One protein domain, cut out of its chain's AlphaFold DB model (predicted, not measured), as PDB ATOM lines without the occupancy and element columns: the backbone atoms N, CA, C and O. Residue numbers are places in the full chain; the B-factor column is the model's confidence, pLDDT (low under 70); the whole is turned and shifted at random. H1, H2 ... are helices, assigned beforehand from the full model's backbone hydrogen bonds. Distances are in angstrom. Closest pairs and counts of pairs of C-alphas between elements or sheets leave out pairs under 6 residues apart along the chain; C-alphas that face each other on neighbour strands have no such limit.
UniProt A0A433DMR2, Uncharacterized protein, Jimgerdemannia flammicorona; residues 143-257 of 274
ATOM      1  N   GLU A 143     -31.248  -2.281   1.214       80.94
ATOM      2  CA  GLU A 143     -31.522  -1.667   2.515       80.94
ATOM      3  C   GLU A 143     -32.000  -0.220   2.375       80.94
ATOM      4  O   GLU A 143     -32.980   0.156   3.019       80.94
ATOM      5  N   ASP A 144     -31.377   0.564   1.494       86.69
ATOM      6  CA  ASP A 144     -31.768   1.945   1.231       86.69
ATOM      7  C   ASP A 144     -33.137   2.015   0.558       86.69
ATOM      8  O   ASP A 144     -33.972   2.817   0.968       86.69
ATOM      9  N   GLU A 145     -33.433   1.120  -0.383       88.50
ATOM     10  CA  GLU A 145     -34.751   1.069  -1.027       88.50
ATOM     11  C   GLU A 145     -35.875   0.781  -0.027       88.50
ATOM     12  O   GLU A 145     -36.930   1.429  -0.011       88.50
ATOM     13  N   ARG A 146     -35.641  -0.183   0.869       89.69
ATOM     14  CA  ARG A 146     -36.581  -0.503   1.949       89.69
ATOM     15  C   ARG A 146     -36.717   0.659   2.919       89.69
ATOM     16  O   ARG A 146     -37.836   0.967   3.332       89.69
ATOM     17  N   ARG A 147     -35.611   1.328   3.250       93.00
ATOM     18  CA  ARG A 147     -35.611   2.521   4.099       93.00
ATOM     19  C   ARG A 147     -36.471   3.625   3.486       93.00
ATOM     20  O   ARG A 147     -37.372   4.119   4.155       93.00
ATOM     21  N   ARG A 148     -36.295   3.931   2.197       93.75
ATOM     22  CA  ARG A 148     -37.096   4.930   1.465       93.75
ATOM     23  C   ARG A 148     -38.569   4.599   1.426       93.75
ATOM     24  O   ARG A 148     -39.405   5.475   1.642       93.75
ATOM     25  N   LEU A 149     -38.903   3.340   1.164       94.19
ATOM     26  CA  LEU A 149     -40.294   2.912   1.159       94.19
ATOM     27  C   LEU A 149     -40.920   3.042   2.556       94.19
ATOM     28  O   LEU A 149     -42.077   3.447   2.672       94.19
ATOM     29  N   SER A 150     -40.158   2.746   3.610       94.06
ATOM     30  CA  SER A 150     -40.570   2.937   5.004       94.06
ATOM     31  C   SER A 150     -40.789   4.420   5.340       94.06
ATOM     32  O   SER A 150     -41.832   4.783   5.891       94.06
ATOM     33  N   GLU A 151     -39.860   5.292   4.930       94.94
ATOM     34  CA  GLU A 151     -39.934   6.749   5.097       94.94
ATOM     35  C   GLU A 151     -41.158   7.337   4.362       94.94
ATOM     36  O   GLU A 151     -41.949   8.078   4.950       94.94
ATOM     37  N   LEU A 152     -41.390   6.949   3.102       94.31
ATOM     38  CA  LEU A 152     -42.552   7.374   2.306       94.31
ATOM     39  C   LEU A 152     -43.887   6.956   2.937       94.31
ATOM     40  O   LEU A 152     -44.845   7.733   2.925       94.31
ATOM     41  N   LYS A 153     -43.954   5.752   3.515       93.88
ATOM     42  CA  LYS A 153     -45.139   5.275   4.242       93.88
ATOM     43  C   LYS A 153     -45.392   6.069   5.516       93.88
ATOM     44  O   LYS A 153     -46.547   6.373   5.812       93.88
ATOM     45  N   ALA A 154     -44.340   6.430   6.251       91.06
ATOM     46  CA  ALA A 154     -44.473   7.276   7.433       91.06
ATOM     47  C   ALA A 154     -45.007   8.666   7.063       91.06
ATOM     48  O   ALA A 154     -45.940   9.150   7.703       91.06
ATOM     49  N   VAL A 155     -44.495   9.266   5.982       92.56
ATOM     50  CA  VAL A 155     -45.008  10.541   5.450       92.56
ATOM     51  C   VAL A 155     -46.485  10.410   5.064       92.56
ATOM     52  O   VAL A 155     -47.307  11.199   5.527       92.56
ATOM     53  N   ALA A 156     -46.857   9.383   4.292       90.06
ATOM     54  CA  ALA A 156     -48.249   9.154   3.894       90.06
ATOM     55  C   ALA A 156     -49.189   8.951   5.092       90.06
ATOM     56  O   ALA A 156     -50.273   9.536   5.133       90.06
ATOM     57  N   SER A 157     -48.766   8.174   6.089       88.94
ATOM     58  CA  SER A 157     -49.550   7.940   7.301       88.94
ATOM     59  C   SER A 157     -49.703   9.208   8.142       88.94
ATOM     60  O   SER A 157     -50.806   9.478   8.613       88.94
ATOM     61  N   ARG A 158     -48.636   9.998   8.309       88.00
ATOM     62  CA  ARG A 158     -48.667  11.260   9.060       88.00
ATOM     63  C   ARG A 158     -49.654  12.247   8.443       88.00
ATOM     64  O   ARG A 158     -50.508  12.765   9.156       88.00
ATOM     65  N   HIS A 159     -49.570  12.449   7.129       84.69
ATOM     66  CA  HIS A 159     -50.486  13.327   6.400       84.69
ATOM     67  C   HIS A 159     -51.936  12.838   6.474       84.69
ATOM     68  O   HIS A 159     -52.843  13.631   6.695       84.69
ATOM     69  N   ALA A 160     -52.172  11.525   6.390       84.25
ATOM     70  CA  ALA A 160     -53.517  10.963   6.534       84.25
ATOM     71  C   ALA A 160     -54.126  11.184   7.933       84.25
ATOM     72  O   ALA A 160     -55.337  11.384   8.049       84.25
ATOM     73  N   ILE A 161     -53.301  11.154   8.987       84.25
ATOM     74  CA  ILE A 161     -53.726  11.448  10.364       84.25
ATOM     75  C   ILE A 161     -54.015  12.945  10.528       84.25
ATOM     76  O   ILE A 161     -55.018  13.300  11.141       84.25
ATOM     77  N   GLN A 162     -53.165  13.812   9.972       82.06
ATOM     78  CA  GLN A 162     -53.318  15.268  10.055       82.06
ATOM     79  C   GLN A 162     -54.556  15.776   9.302       82.06
ATOM     80  O   GLN A 162     -55.261  16.639   9.818       82.06
ATOM     81  N   GLU A 163     -54.853  15.222   8.122       76.12
ATOM     82  CA  GLU A 163     -56.041  15.590   7.333       76.12
ATOM     83  C   GLU A 163     -57.335  14.907   7.814       76.12
ATOM     84  O   GLU A 163     -58.427  15.358   7.475       76.12
ATOM     85  N   GLY A 164     -57.234  13.844   8.621       58.31
ATOM     86  CA  GLY A 164     -58.380  13.210   9.268       58.31
ATOM     87  C   GLY A 164     -59.326  12.434   8.339       58.31
ATOM     88  O   GLY A 164     -60.529  12.658   8.426       58.31
ATOM     89  N   VAL A 165     -58.817  11.441   7.574       60.94
ATOM     90  CA  VAL A 165     -59.567  10.484   6.688       60.94
ATOM     91  C   VAL A 165     -59.710  10.993   5.224       60.94
ATOM     92  O   VAL A 165     -59.710  12.199   4.996       60.94
ATOM     93  N   PRO A 166     -59.687  10.126   4.174       54.06
ATOM     94  CA  PRO A 166     -58.956  10.435   2.949       54.06
ATOM     95  C   PRO A 166     -59.752  11.348   2.022       54.06
ATOM     96  O   PRO A 166     -60.668  10.928   1.309       54.06
ATOM     97  N   LEU A 167     -59.334  12.605   1.951       53.16
ATOM     98  CA  LEU A 167     -59.737  13.492   0.875       53.16
ATOM     99  C   LEU A 167     -59.032  13.039  -0.412       53.16
ATOM    100  O   LEU A 167     -57.809  12.957  -0.485       53.16
ATOM    101  N   ARG A 168     -59.804  12.763  -1.476       56.31
ATOM    102  CA  ARG A 168     -59.277  12.396  -2.815       56.31
ATOM    103  C   ARG A 168     -58.357  13.464  -3.435       56.31
ATOM    104  O   ARG A 168     -57.767  13.228  -4.490       56.31
ATOM    105  N   ARG A 169     -58.278  14.645  -2.822       60.53
ATOM    106  CA  ARG A 169     -57.443  15.784  -3.198       60.53
ATOM    107  C   ARG A 169     -56.957  16.417  -1.893       60.53
ATOM    108  O   ARG A 169     -57.759  17.022  -1.196       60.53
ATOM    109  N   GLY A 170     -55.689  16.207  -1.565       74.31
ATOM    110  CA  GLY A 170     -55.068  16.629  -0.310       74.31
ATOM    111  C   GLY A 170     -53.609  16.185  -0.257       74.31
ATOM    112  O   GLY A 170     -53.143  15.446  -1.139       74.31
ATOM    113  N   GLU A 171     -52.890  16.637   0.757       82.88
ATOM    114  CA  GLU A 171     -51.502  16.279   1.032       82.88
ATOM    115  C   GLU A 171     -51.364  14.769   1.275       82.88
ATOM    116  O   GLU A 171     -50.492  14.125   0.677       82.88
ATOM    117  N   ALA A 172     -52.314  14.146   1.983       84.75
ATOM    118  CA  ALA A 172     -52.322  12.699   2.203       84.75
ATOM    119  C   ALA A 172     -52.420  11.907   0.890       84.75
ATOM    120  O   ALA A 172     -51.708  10.919   0.692       84.75
ATOM    121  N   ALA A 173     -53.249  12.364  -0.056       83.94
ATOM    122  CA  ALA A 173     -53.395  11.713  -1.358       83.94
ATOM    123  C   ALA A 173     -52.122  11.838  -2.214       83.94
ATOM    124  O   ALA A 173     -51.768  10.924  -2.971       83.94
ATOM    125  N   VAL A 174     -51.412  12.965  -2.112       88.06
ATOM    126  CA  VAL A 174     -50.143  13.152  -2.822       88.06
ATOM    127  C   VAL A 174     -49.044  12.295  -2.208       88.06
ATOM    128  O   VAL A 174     -48.307  11.665  -2.973       88.06
ATOM    129  N   ALA A 175     -48.986  12.203  -0.879       88.94
ATOM    130  CA  ALA A 175     -48.034  11.368  -0.154       88.94
ATOM    131  C   ALA A 175     -48.246   9.879  -0.463       88.94
ATOM    132  O   ALA A 175     -47.319   9.201  -0.910       88.94
ATOM    133  N   GLN A 176     -49.488   9.392  -0.376       90.12
ATOM    134  CA  GLN A 176     -49.844   8.014  -0.735       90.12
ATOM    135  C   GLN A 176     -49.534   7.707  -2.207       90.12
ATOM    136  O   GLN A 176     -49.105   6.607  -2.574       90.12
ATOM    137  N   SER A 177     -49.725   8.685  -3.094       89.50
ATOM    138  CA  SER A 177     -49.353   8.495  -4.488       89.50
ATOM    139  C   SER A 177     -47.840   8.524  -4.715       89.50
ATOM    140  O   SER A 177     -47.405   7.903  -5.684       89.50
ATOM    141  N   ALA A 178     -47.053   9.234  -3.906       90.38
ATOM    142  CA  ALA A 178     -45.596   9.176  -3.969       90.38
ATOM    143  C   ALA A 178     -45.099   7.787  -3.538       90.38
ATOM    144  O   ALA A 178     -44.363   7.153  -4.292       90.38
ATOM    145  N   GLU A 179     -45.616   7.271  -2.418       91.50
ATOM    146  CA  GLU A 179     -45.389   5.898  -1.948       91.50
ATOM    147  C   GLU A 179     -45.722   4.869  -3.042       91.50
ATOM    148  O   GLU A 179     -44.886   4.048  -3.414       91.50
ATOM    149  N   SER A 180     -46.916   4.960  -3.637       88.38
ATOM    150  CA  SER A 180     -47.357   4.030  -4.686       88.38
ATOM    151  C   SER A 180     -46.489   4.099  -5.948       88.38
ATOM    152  O   SER A 180     -46.315   3.100  -6.644       88.38
ATOM    153  N   LYS A 181     -45.949   5.281  -6.279       90.00
ATOM    154  CA  LYS A 181     -45.038   5.453  -7.419       90.00
ATOM    155  C   LYS A 181     -43.690   4.799  -7.142       90.00
ATOM    156  O   LYS A 181     -43.204   4.099  -8.025       90.00
ATOM    157  N   TYR A 182     -43.147   4.983  -5.943       92.06
ATOM    158  CA  TYR A 182     -41.892   4.362  -5.536       92.06
ATOM    159  C   TYR A 182     -42.014   2.834  -5.460       92.06
ATOM    160  O   TYR A 182     -41.249   2.126  -6.104       92.06
ATOM    161  N   ALA A 183     -43.065   2.309  -4.820       88.88
ATOM    162  CA  ALA A 183     -43.335   0.868  -4.786       88.88
ATOM    163  C   ALA A 183     -43.501   0.263  -6.194       88.88
ATOM    164  O   ALA A 183     -43.095  -0.867  -6.446       88.88
ATOM    165  N   ALA A 184     -44.069   1.020  -7.138       85.19
ATOM    166  CA  ALA A 184     -44.165   0.599  -8.531       85.19
ATOM    167  C   ALA A 184     -42.829   0.633  -9.293       85.19
ATOM    168  O   ALA A 184     -42.752   0.006 -10.346       85.19
ATOM    169  N   ALA A 185     -41.822   1.380  -8.829       87.00
ATOM    170  CA  ALA A 185     -40.463   1.314  -9.365       87.00
ATOM    171  C   ALA A 185     -39.790   0.009  -8.923       87.00
ATOM    172  O   ALA A 185     -39.409  -0.785  -9.777       87.00
ATOM    173  N   LEU A 186     -39.801  -0.265  -7.613       87.19
ATOM    174  CA  LEU A 186     -39.247  -1.495  -7.035       87.19
ATOM    175  C   LEU A 186     -39.899  -2.751  -7.620       87.19
ATOM    176  O   LEU A 186     -39.218  -3.688  -8.014       87.19
ATOM    177  N   ALA A 187     -41.225  -2.741  -7.771       83.50
ATOM    178  CA  ALA A 187     -41.962  -3.843  -8.383       83.50
ATOM    179  C   ALA A 187     -41.498  -4.170  -9.814       83.50
ATOM    180  O   ALA A 187     -41.509  -5.331 -10.218       83.50
ATOM    181  N   LEU A 188     -41.108  -3.153 -10.593       83.12
ATOM    182  CA  LEU A 188     -40.592  -3.365 -11.946       83.12
ATOM    183  C   LEU A 188     -39.172  -3.933 -11.935       83.12
ATOM    184  O   LEU A 188     -38.883  -4.813 -12.738       83.12
ATOM    185  N   GLU A 189     -38.311  -3.448 -11.048       81.44
ATOM    186  CA  GLU A 189     -36.912  -3.890 -10.966       81.44
ATOM    187  C   GLU A 189     -36.783  -5.288 -10.366       81.44
ATOM    188  O   GLU A 189     -36.065  -6.141 -10.887       81.44
ATOM    189  N   HIS A 190     -37.533  -5.559  -9.299       81.12
ATOM    190  CA  HIS A 190     -37.523  -6.843  -8.601       81.12
ATOM    191  C   HIS A 190     -38.439  -7.878  -9.247       81.12
ATOM    192  O   HIS A 190     -38.430  -9.043  -8.845       81.12
ATOM    193  N   ASN A 191     -39.229  -7.469 -10.245       77.44
ATOM    194  CA  ASN A 191     -40.259  -8.292 -10.864       77.44
ATOM    195  C   ASN A 191     -41.228  -8.886  -9.819       77.44
ATOM    196  O   ASN A 191     -41.607 -10.059  -9.867       77.44
ATOM    197  N   THR A 192     -41.611  -8.063  -8.845       78.81
ATOM    198  CA  THR A 192     -42.529  -8.408  -7.756       78.81
ATOM    199  C   THR A 192     -43.870  -7.696  -7.942       78.81
ATOM    200  O   THR A 192     -43.962  -6.641  -8.573       78.81
ATOM    201  N   PRO A 193     -44.979  -8.234  -7.406       76.44
ATOM    202  CA  PRO A 193     -46.238  -7.501  -7.394       76.44
ATOM    203  C   PRO A 193     -46.133  -6.249  -6.510       76.44
ATOM    204  O   PRO A 193     -45.714  -6.343  -5.361       76.44
ATOM    205  N   ILE A 194     -46.636  -5.100  -6.979       76.38
ATOM    206  CA  ILE A 194     -46.641  -3.828  -6.215       76.38
ATOM    207  C   ILE A 194     -47.236  -4.007  -4.810       76.38
ATOM    208  O   ILE A 194     -46.708  -3.498  -3.824       76.38
ATOM    209  N   GLY A 195     -48.329  -4.770  -4.709       74.19
ATOM    210  CA  GLY A 195     -48.983  -5.038  -3.430       74.19
ATOM    211  C   GLY A 195     -48.119  -5.835  -2.445       74.19
ATOM    212  O   GLY A 195     -48.365  -5.745  -1.246       74.19
ATOM    213  N   GLN A 196     -47.121  -6.594  -2.915       76.88
ATOM    214  CA  GLN A 196     -46.151  -7.247  -2.033       76.88
ATOM    215  C   GLN A 196     -45.153  -6.236  -1.465       76.88
ATOM    216  O   GLN A 196     -44.975  -6.219  -0.251       76.88
ATOM    217  N   GLU A 197     -44.601  -5.336  -2.285       80.44
ATOM    218  CA  GLU A 197     -43.700  -4.267  -1.811       80.44
ATOM    219  C   GLU A 197     -44.388  -3.347  -0.785       80.44
ATOM    220  O   GLU A 197     -43.848  -2.981   0.262       80.44
ATOM    221  N   GLN A 198     -45.663  -3.029  -1.013       80.81
ATOM    222  CA  GLN A 198     -46.440  -2.225  -0.069       80.81
ATOM    223  C   GLN A 198     -46.732  -2.936   1.259       80.81
ATOM    224  O   GLN A 198     -46.968  -2.267   2.263       80.81
ATOM    225  N   ARG A 199     -46.691  -4.267   1.314       82.06
ATOM    226  CA  ARG A 199     -46.947  -5.028   2.547       82.06
ATOM    227  C   ARG A 199     -45.673  -5.463   3.266       82.06
ATOM    228  O   ARG A 199     -45.731  -5.719   4.461       82.06
ATOM    229  N   SER A 200     -44.551  -5.557   2.556       83.38
ATOM    230  CA  SER A 200     -43.292  -6.095   3.082       83.38
ATOM    231  C   SER A 200     -42.559  -5.140   4.026       83.38
ATOM    232  O   SER A 200     -41.793  -5.594   4.871       83.38
ATOM    233  N   VAL A 201     -42.795  -3.832   3.895       86.19
ATOM    234  CA  VAL A 201     -42.078  -2.792   4.647       86.19
ATOM    235  C   VAL A 201     -43.044  -2.010   5.547       86.19
ATOM    236  O   VAL A 201     -43.980  -1.406   5.017       86.19
ATOM    237  N   PRO A 202     -42.857  -1.975   6.876       87.00
ATOM    238  CA  PRO A 202     -43.659  -1.123   7.751       87.00
ATOM    239  C   PRO A 202     -43.298   0.366   7.575       87.00
ATOM    240  O   PRO A 202     -42.205   0.675   7.093       87.00
ATOM    241  N   PRO A 203     -44.184   1.305   7.957       90.62
ATOM    242  CA  PRO A 203     -43.831   2.721   8.052       90.62
ATOM    243  C   PRO A 203     -42.674   2.945   9.031       90.62
ATOM    244  O   PRO A 203     -42.576   2.230  10.030       90.62
ATOM    245  N   ALA A 204     -41.830   3.939   8.756       92.56
ATOM    246  CA  ALA A 204     -40.755   4.329   9.662       92.56
ATOM    247  C   ALA A 204     -41.326   4.793  11.012       92.56
ATOM    248  O   ALA A 204     -42.369   5.448  11.071       92.56
ATOM    249  N   ASP A 205     -40.628   4.456  12.090       90.31
ATOM    250  CA  ASP A 205     -40.985   4.783  13.475       90.31
ATOM    251  C   ASP A 205     -40.385   6.116  13.957       90.31
ATOM    252  O   ASP A 205     -40.636   6.552  15.080       90.31
ATOM    253  N   TYR A 206     -39.631   6.797  13.094       90.88
ATOM    254  CA  TYR A 206     -39.027   8.101  13.343       90.88
ATOM    255  C   TYR A 206     -39.634   9.200  12.466       90.88
ATOM    256  O   TYR A 206     -40.313   8.959  11.465       90.88
ATOM    257  N   TYR A 207     -39.375  10.452  12.846       91.12
ATOM    258  CA  TYR A 207     -39.793  11.601  12.055       91.12
ATOM    259  C   TYR A 207     -38.984  11.700  10.759       91.12
ATOM    260  O   TYR A 207     -37.757  11.776  10.780       91.12
ATOM    261  N   VAL A 208     -39.695  11.760   9.635       93.25
ATOM    262  CA  VAL A 208     -39.108  11.909   8.303       93.25
ATOM    263  C   VAL A 208     -39.146  13.370   7.868       93.25
ATOM    264  O   VAL A 208     -40.230  13.970   7.815       93.25
ATOM    265  N   ASP A 209     -37.971  13.897   7.521       94.75
ATOM    266  CA  ASP A 209     -37.796  15.166   6.816       94.75
ATOM    267  C   ASP A 209     -38.134  14.980   5.330       94.75
ATOM    268  O   ASP A 209     -37.443  14.278   4.588       94.75
ATOM    269  N   GLU A 210     -39.228  15.602   4.899       93.12
ATOM    270  CA  GLU A 210     -39.733  15.482   3.532       93.12
ATOM    271  C   GLU A 210     -38.841  16.180   2.500       93.12
ATOM    272  O   GLU A 210     -38.776  15.723   1.359       93.12
ATOM    273  N   GLN A 211     -38.147  17.265   2.866       95.25
ATOM    274  CA  GLN A 211     -37.248  17.954   1.934       95.25
ATOM    275  C   GLN A 211     -36.050  17.068   1.623       95.25
ATOM    276  O   GLN A 211     -35.773  16.791   0.453       95.25
ATOM    277  N   ARG A 212     -35.423  16.549   2.681       95.44
ATOM    278  CA  ARG A 212     -34.304  15.618   2.573       95.44
ATOM    279  C   ARG A 212     -34.700  14.352   1.806       95.44
ATOM    280  O   ARG A 212     -34.012  13.965   0.865       95.44
ATOM    281  N   LEU A 213     -35.855  13.758   2.123       94.88
ATOM    282  CA  LEU A 213     -36.369  12.592   1.397       94.88
ATOM    283  C   LEU A 213     -36.589  12.891  -0.096       94.88
ATOM    284  O   LEU A 213     -36.280  12.059  -0.947       94.88
ATOM    285  N   ALA A 214     -37.121  14.066  -0.440       95.25
ATOM    286  CA  ALA A 214     -37.321  14.443  -1.836       95.25
ATOM    287  C   ALA A 214     -36.001  14.588  -2.605       95.25
ATOM    288  O   ALA A 214     -35.972  14.264  -3.790       95.25
ATOM    289  N   GLU A 215     -34.945  15.096  -1.971       94.56
ATOM    290  CA  GLU A 215     -33.606  15.195  -2.564       94.56
ATOM    291  C   GLU A 215     -32.990  13.818  -2.766       94.56
ATOM    292  O   GLU A 215     -32.616  13.478  -3.886       94.56
ATOM    293  N   GLU A 216     -33.013  12.986  -1.729       93.75
ATOM    294  CA  GLU A 216     -32.452  11.643  -1.803       93.75
ATOM    295  C   GLU A 216     -33.147  10.791  -2.891       93.75
ATOM    296  O   GLU A 216     -32.486  10.055  -3.623       93.75
ATOM    297  N   LEU A 217     -34.464  10.947  -3.084       94.25
ATOM    298  CA  LEU A 217     -35.189  10.299  -4.185       94.25
ATOM    299  C   LEU A 217     -34.840  10.874  -5.573       94.25
ATOM    300  O   LEU A 217     -34.964  10.160  -6.569       94.25
ATOM    301  N   ARG A 218     -34.438  12.148  -5.691       94.75
ATOM    302  CA  ARG A 218     -33.965  12.707  -6.978       94.75
ATOM    303  C   ARG A 218     -32.603  12.143  -7.347       94.75
ATOM    304  O   ARG A 218     -32.403  11.806  -8.511       94.75
ATOM    305  N   ASP A 219     -31.706  12.029  -6.375       93.12
ATOM    306  CA  ASP A 219     -30.376  11.458  -6.588       93.12
ATOM    307  C   ASP A 219     -30.488   9.985  -6.994       93.12
ATOM    308  O   ASP A 219     -29.881   9.552  -7.974       93.12
ATOM    309  N   GLU A 220     -31.367   9.240  -6.324       91.88
ATOM    310  CA  GLU A 220     -31.690   7.861  -6.680       91.88
ATOM    311  C   GLU A 220     -32.299   7.756  -8.088       91.88
ATOM    312  O   GLU A 220     -31.895   6.913  -8.890       91.88
ATOM    313  N   ALA A 221     -33.241   8.637  -8.439       90.81
ATOM    314  CA  ALA A 221     -33.796   8.673  -9.787       90.81
ATOM    315  C   ALA A 221     -32.724   8.990 -10.843       90.81
ATOM    316  O   ALA A 221     -32.753   8.410 -11.927       90.81
ATOM    317  N   ALA A 222     -31.778   9.883 -10.544       90.06
ATOM    318  CA  ALA A 222     -30.662  10.199 -11.429       90.06
ATOM    319  C   ALA A 222     -29.734   8.996 -11.630       90.06
ATOM    320  O   ALA A 222     -29.356   8.709 -12.770       90.06
ATOM    321  N   HIS A 223     -29.445   8.257 -10.557       88.75
ATOM    322  CA  HIS A 223     -28.696   7.008 -10.624       88.75
ATOM    323  C   HIS A 223     -29.395   5.988 -11.537       88.75
ATOM    324  O   HIS A 223     -28.819   5.540 -12.533       88.75
ATOM    325  N   ARG A 224     -30.680   5.715 -11.275       87.31
ATOM    326  CA  ARG A 224     -31.487   4.772 -12.064       87.31
ATOM    327  C   ARG A 224     -31.620   5.210 -13.525       87.31
ATOM    328  O   ARG A 224     -31.564   4.376 -14.420       87.31
ATOM    329  N   MET A 225     -31.741   6.512 -13.805       86.69
ATOM    330  CA  MET A 225     -31.776   7.027 -15.184       86.69
ATOM    331  C   MET A 225     -30.477   6.729 -15.933       86.69
ATOM    332  O   MET A 225     -30.519   6.414 -17.124       86.69
ATOM    333  N   GLN A 226     -29.331   6.843 -15.260       85.56
ATOM    334  CA  GLN A 226     -28.043   6.524 -15.860       85.56
ATOM    335  C   GLN A 226     -27.932   5.020 -16.142       85.56
ATOM    336  O   GLN A 226     -27.536   4.652 -17.250       85.56
ATOM    337  N   ALA A 227     -28.347   4.168 -15.200       82.56
ATOM    338  CA  ALA A 227     -28.388   2.716 -15.383       82.56
ATOM    339  C   ALA A 227     -29.325   2.308 -16.540       82.56
ATOM    340  O   ALA A 227     -28.904   1.631 -17.480       82.56
ATOM    341  N   GLU A 228     -30.560   2.819 -16.553       80.12
ATOM    342  CA  GLU A 228     -31.542   2.575 -17.618       80.12
ATOM    343  C   GLU A 228     -31.044   3.037 -18.991       80.12
ATOM    344  O   GLU A 228     -31.267   2.369 -20.004       80.12
ATOM    345  N   ARG A 229     -30.359   4.184 -19.048       81.25
ATOM    346  CA  ARG A 229     -29.789   4.703 -20.293       81.25
ATOM    347  C   ARG A 229     -28.700   3.783 -20.838       81.25
ATOM    348  O   ARG A 229     -28.622   3.636 -22.056       81.25
ATOM    349  N   VAL A 230     -27.880   3.193 -19.969       77.69
ATOM    350  CA  VAL A 230     -26.843   2.229 -20.363       77.69
ATOM    351  C   VAL A 230     -27.474   0.928 -20.863       77.69
ATOM    352  O   VAL A 230     -27.055   0.420 -21.899       77.69
ATOM    353  N   GLU A 231     -28.507   0.419 -20.187       71.62
ATOM    354  CA  GLU A 231     -29.115  -0.875 -20.521       71.62
ATOM    355  C   GLU A 231     -30.058  -0.812 -21.739       71.62
ATOM    356  O   GLU A 231     -30.023  -1.678 -22.613       71.62
ATOM    357  N   VAL A 232     -30.897   0.225 -21.827       70.44
ATOM    358  CA  VAL A 232     -31.958   0.352 -22.848       70.44
ATOM    359  C   VAL A 232     -31.550   1.297 -23.990       70.44
ATOM    360  O   VAL A 232     -32.238   1.386 -25.010       70.44
ATOM    361  N   GLY A 233     -30.450   2.043 -23.842       70.31
ATOM    362  CA  GLY A 233     -29.982   3.046 -24.811       70.31
ATOM    363  C   GLY A 233     -30.818   4.336 -24.846       70.31
ATOM    364  O   GLY A 233     -30.492   5.277 -25.572       70.31
ATOM    365  N   ARG A 234     -31.904   4.405 -24.066       71.88
ATOM    366  CA  ARG A 234     -32.806   5.559 -23.918       71.88
ATOM    367  C   ARG A 234     -33.486   5.522 -22.554       71.88
ATOM    368  O   ARG A 234     -33.649   4.448 -21.995       71.88
ATOM    369  N   ILE A 235     -33.974   6.668 -22.082       67.69
ATOM    370  CA  ILE A 235     -34.730   6.757 -20.823       67.69
ATOM    371  C   ILE A 235     -36.210   6.414 -21.089       67.69
ATOM    372  O   ILE A 235     -36.894   7.167 -21.798       67.69
ATOM    373  N   PRO A 236     -36.747   5.294 -20.571       72.44
ATOM    374  CA  PRO A 236     -38.148   4.928 -20.734       72.44
ATOM    375  C   PRO A 236     -39.067   5.851 -19.919       72.44
ATOM    376  O   PRO A 236     -38.923   5.997 -18.709       72.44
ATOM    377  N   ARG A 237     -40.117   6.398 -20.549       70.94
ATOM    378  CA  ARG A 237     -41.114   7.261 -19.867       70.94
ATOM    379  C   ARG A 237     -41.863   6.577 -18.715       70.94
ATOM    380  O   ARG A 237     -42.460   7.256 -17.885       70.94
ATOM    381  N   ALA A 238     -41.887   5.247 -18.699       76.25
ATOM    382  CA  ALA A 238     -42.580   4.438 -17.700       76.25
ATOM    383  C   ALA A 238     -41.633   3.529 -16.893       76.25
ATOM    384  O   ALA A 238     -42.129   2.646 -16.188       76.25
ATOM    385  N   GLY A 239     -40.316   3.747 -17.005       79.94
ATOM    386  CA  GLY A 239     -39.291   2.981 -16.295       79.94
ATOM    387  C   GLY A 239     -39.244   3.282 -14.791       79.94
ATOM    388  O   GLY A 239     -39.874   4.252 -14.340       79.94
ATOM    389  N   PRO A 240     -38.544   2.446 -14.008       85.25
ATOM    390  CA  PRO A 240     -38.270   2.682 -12.592       85.25
ATOM    391  C   PRO A 240     -37.803   4.107 -12.271       85.25
ATOM    392  O   PRO A 240     -38.432   4.776 -11.451       85.25
ATOM    393  N   ALA A 241     -36.812   4.635 -12.984       87.06
ATOM    394  CA  ALA A 241     -36.252   5.961 -12.748       87.06
ATOM    395  C   ALA A 241     -37.300   7.072 -12.903       87.06
ATOM    396  O   ALA A 241     -37.429   7.958 -12.056       87.06
ATOM    397  N   ALA A 242     -38.145   6.980 -13.935       85.44
ATOM    398  CA  ALA A 242     -39.251   7.914 -14.143       85.44
ATOM    399  C   ALA A 242     -40.291   7.857 -13.006       85.44
ATOM    400  O   ALA A 242     -40.912   8.869 -12.663       85.44
ATOM    401  N   LYS A 243     -40.505   6.679 -12.408       88.31
ATOM    402  CA  LYS A 243     -41.420   6.509 -11.273       88.31
ATOM    403  C   LYS A 243     -40.828   7.054  -9.974       88.31
ATOM    404  O   LYS A 243     -41.559   7.744  -9.261       88.31
ATOM    405  N   VAL A 244     -39.542   6.819  -9.707       91.75
ATOM    406  CA  VAL A 244     -38.832   7.395  -8.551       91.75
ATOM    407  C   VAL A 244     -38.797   8.922  -8.660       91.75
ATOM    408  O   VAL A 244     -39.215   9.607  -7.729       91.75
ATOM    409  N   GLN A 245     -38.489   9.472  -9.839       93.69
ATOM    410  CA  GLN A 245     -38.538  10.919 -10.084       93.69
ATOM    411  C   GLN A 245     -39.937  11.508  -9.832       93.69
ATOM    412  O   GLN A 245     -40.088  12.606  -9.282       93.69
ATOM    413  N   ALA A 246     -40.991  10.781 -10.217       90.19
ATOM    414  CA  ALA A 246     -42.365  11.196  -9.957       90.19
ATOM    415  C   ALA A 246     -42.716  11.164  -8.458       90.19
ATOM    416  O   ALA A 246     -43.481  12.021  -8.008       90.19
ATOM    417  N   ALA A 247     -42.177  10.209  -7.695       91.94
ATOM    418  CA  ALA A 247     -42.306  10.175  -6.240       91.94
ATOM    419  C   ALA A 247     -41.577  11.370  -5.603       91.94
ATOM    420  O   ALA A 247     -42.203  12.136  -4.870       91.94
ATOM    421  N   ALA A 248     -40.324  11.615  -5.994       94.75
ATOM    422  CA  ALA A 248     -39.514  12.743  -5.531       94.75
ATOM    423  C   ALA A 248     -40.198  14.099  -5.777       94.75
ATOM    424  O   ALA A 248     -40.258  14.963  -4.904       94.75
ATOM    425  N   THR A 249     -40.788  14.273  -6.963       94.25
ATOM    426  CA  THR A 249     -41.534  15.489  -7.325       94.25
ATOM    427  C   THR A 249     -42.754  15.702  -6.427       94.25
ATOM    428  O   THR A 249     -43.091  16.835  -6.094       94.25
ATOM    429  N   ARG A 250     -43.449  14.625  -6.047       92.62
ATOM    430  CA  ARG A 250     -44.640  14.698  -5.189       92.62
ATOM    431  C   ARG A 250     -44.275  15.030  -3.748       92.62
ATOM    432  O   ARG A 250     -44.886  15.942  -3.201       92.62
ATOM    433  N   ILE A 251     -43.258  14.375  -3.189       93.31
ATOM    434  CA  ILE A 251     -42.744  14.716  -1.856       93.31
ATOM    435  C   ILE A 251     -42.208  16.149  -1.836       93.31
ATOM    436  O   ILE A 251     -42.557  16.916  -0.951       93.31
ATOM    437  N   GLY A 252     -41.483  16.579  -2.871       91.62
ATOM    438  CA  GLY A 252     -41.025  17.968  -2.968       91.62
ATOM    439  C   GLY A 252     -42.165  18.998  -3.013       91.62
ATOM    440  O   GLY A 252     -42.000  20.113  -2.528       91.62
ATOM    441  N   LYS A 253     -43.335  18.646  -3.567       89.81
ATOM    442  CA  LYS A 253     -44.527  19.513  -3.532       89.81
ATOM    443  C   LYS A 253     -45.151  19.587  -2.139       89.81
ATOM    444  O   LYS A 253     -45.591  20.673  -1.770       89.81
ATOM    445  N   LEU A 254     -45.176  18.470  -1.409       89.44
ATOM    446  CA  LEU A 254     -45.639  18.406  -0.017       89.44
ATOM    447  C   LEU A 254     -44.743  19.248   0.884       89.44
ATOM    448  O   LEU A 254     -45.213  20.177   1.528       89.44
ATOM    449  N   ALA A 255     -43.432  19.025   0.793       88.75
ATOM    450  CA  ALA A 255     -42.436  19.727   1.588       88.75
ATOM    451  C   ALA A 255     -42.418  21.250   1.348       88.75
ATOM    452  O   ALA A 255     -41.949  22.016   2.186       88.75
ATOM    453  N   ALA A 256     -42.911  21.695   0.188       86.56
ATOM    454  CA  ALA A 256     -43.049  23.105  -0.160       86.56
ATOM    455  C   ALA A 256     -44.445  23.689   0.142       86.56
ATOM    456  O   ALA A 256     -44.675  24.856  -0.173       86.56
ATOM    457  N   GLY A 257     -45.392  22.894   0.659       80.44
ATOM    458  CA  GLY A 257     -46.782  23.307   0.900       80.44
ATOM    459  C   GLY A 257     -47.543  23.708  -0.372       80.44
ATOM    460  O   GLY A 257     -48.483  24.497  -0.324       80.44
TER     461      GLY A 257
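Overview. This is residues 143 to 257 of the 274 residues of an uncharacterized protein of Jimgerdemannia flammicorona (UniProt A0A433DMR2). The longest helix, H4, and H5 form one helical hairpin, H1 and H2 form another, and the two hairpins join into a four-helix bundle mainly where H2 packs along H5, while H1 and H4 diverge and leave that side more open. The short H3 packs crosswise on H2, away from H4 and H5, and the stretch from H3 to H4 passes by H1. The printed part has 115 residues with five named helices, H1 to H5 in order along the chain, and no named strand; its class is all helix. It is compact, with a radius of gyration of the C-alphas of 13.7 A, and elongated, spanning 45 by 29 by 26 A.

Arrangement. H4, residues 210 to 232, touches H5, residues 240 to 255, at a shallow tilt of 16 degrees, opposite ways. Their closest C-alphas, those of Ala 214 and Ala 248, are 4.6 A apart, and the two helices form a hairpin. H5 also touches H2, residues 171 to 189, at a shallow tilt of 18 degrees, opposite ways, with the closest C-alphas, of Ala 178 and Ala 247, 4.1 A apart. H2 is the hub, touching three helices. It forms a hairpin with H1, residues 143 to 163, at a shallow tilt of 22 degrees, opposite ways; their closest C-alphas, of Ala 156 and Ala 175, are 4.6 A apart. H1 and H4 only just touch, with 3 pairs of C-alphas within 8 A, the closest being Val 155 and Glu 210 at 7.5 A; they stand at a steep tilt of 44 degrees, opposite ways. H3, residues 194 to 200, touches H2 at residues 180 to 187 alone, about perpendicular at 81 degrees, with the closest C-alphas, of Ala 187 and Ile 194, 5.2 A apart. H2 and H4 are apart, as are H3 and H5. In H1, H3, H4 and H5 every O i to N i+4 pair is within hydrogen-bond range; in H2, 14 of 15 are.

Along the chain. H4 measures 31.4 A from first to last C-alpha, beginning at C-alpha 210, (-39.733, 15.482, 3.532). H1 measures 30.4 A from C-alpha 143 at (-31.522, -1.667, 2.515), H2 27.6 A and H3 10.1 A. H5 measures 22.6 A and ends at C-alpha 255, (-42.436, 19.727, 1.588).

Size, cuts and confidence. The two C-alphas farthest apart, those of Gly 164 and Gly 233, are 45.5 A apart. The printed part has no cut. The link from H2 to H3 is tight, and the other three are short. The mean pLDDT of the printed part is 85.0; residues 164 to 169 and residue 235 are under 70.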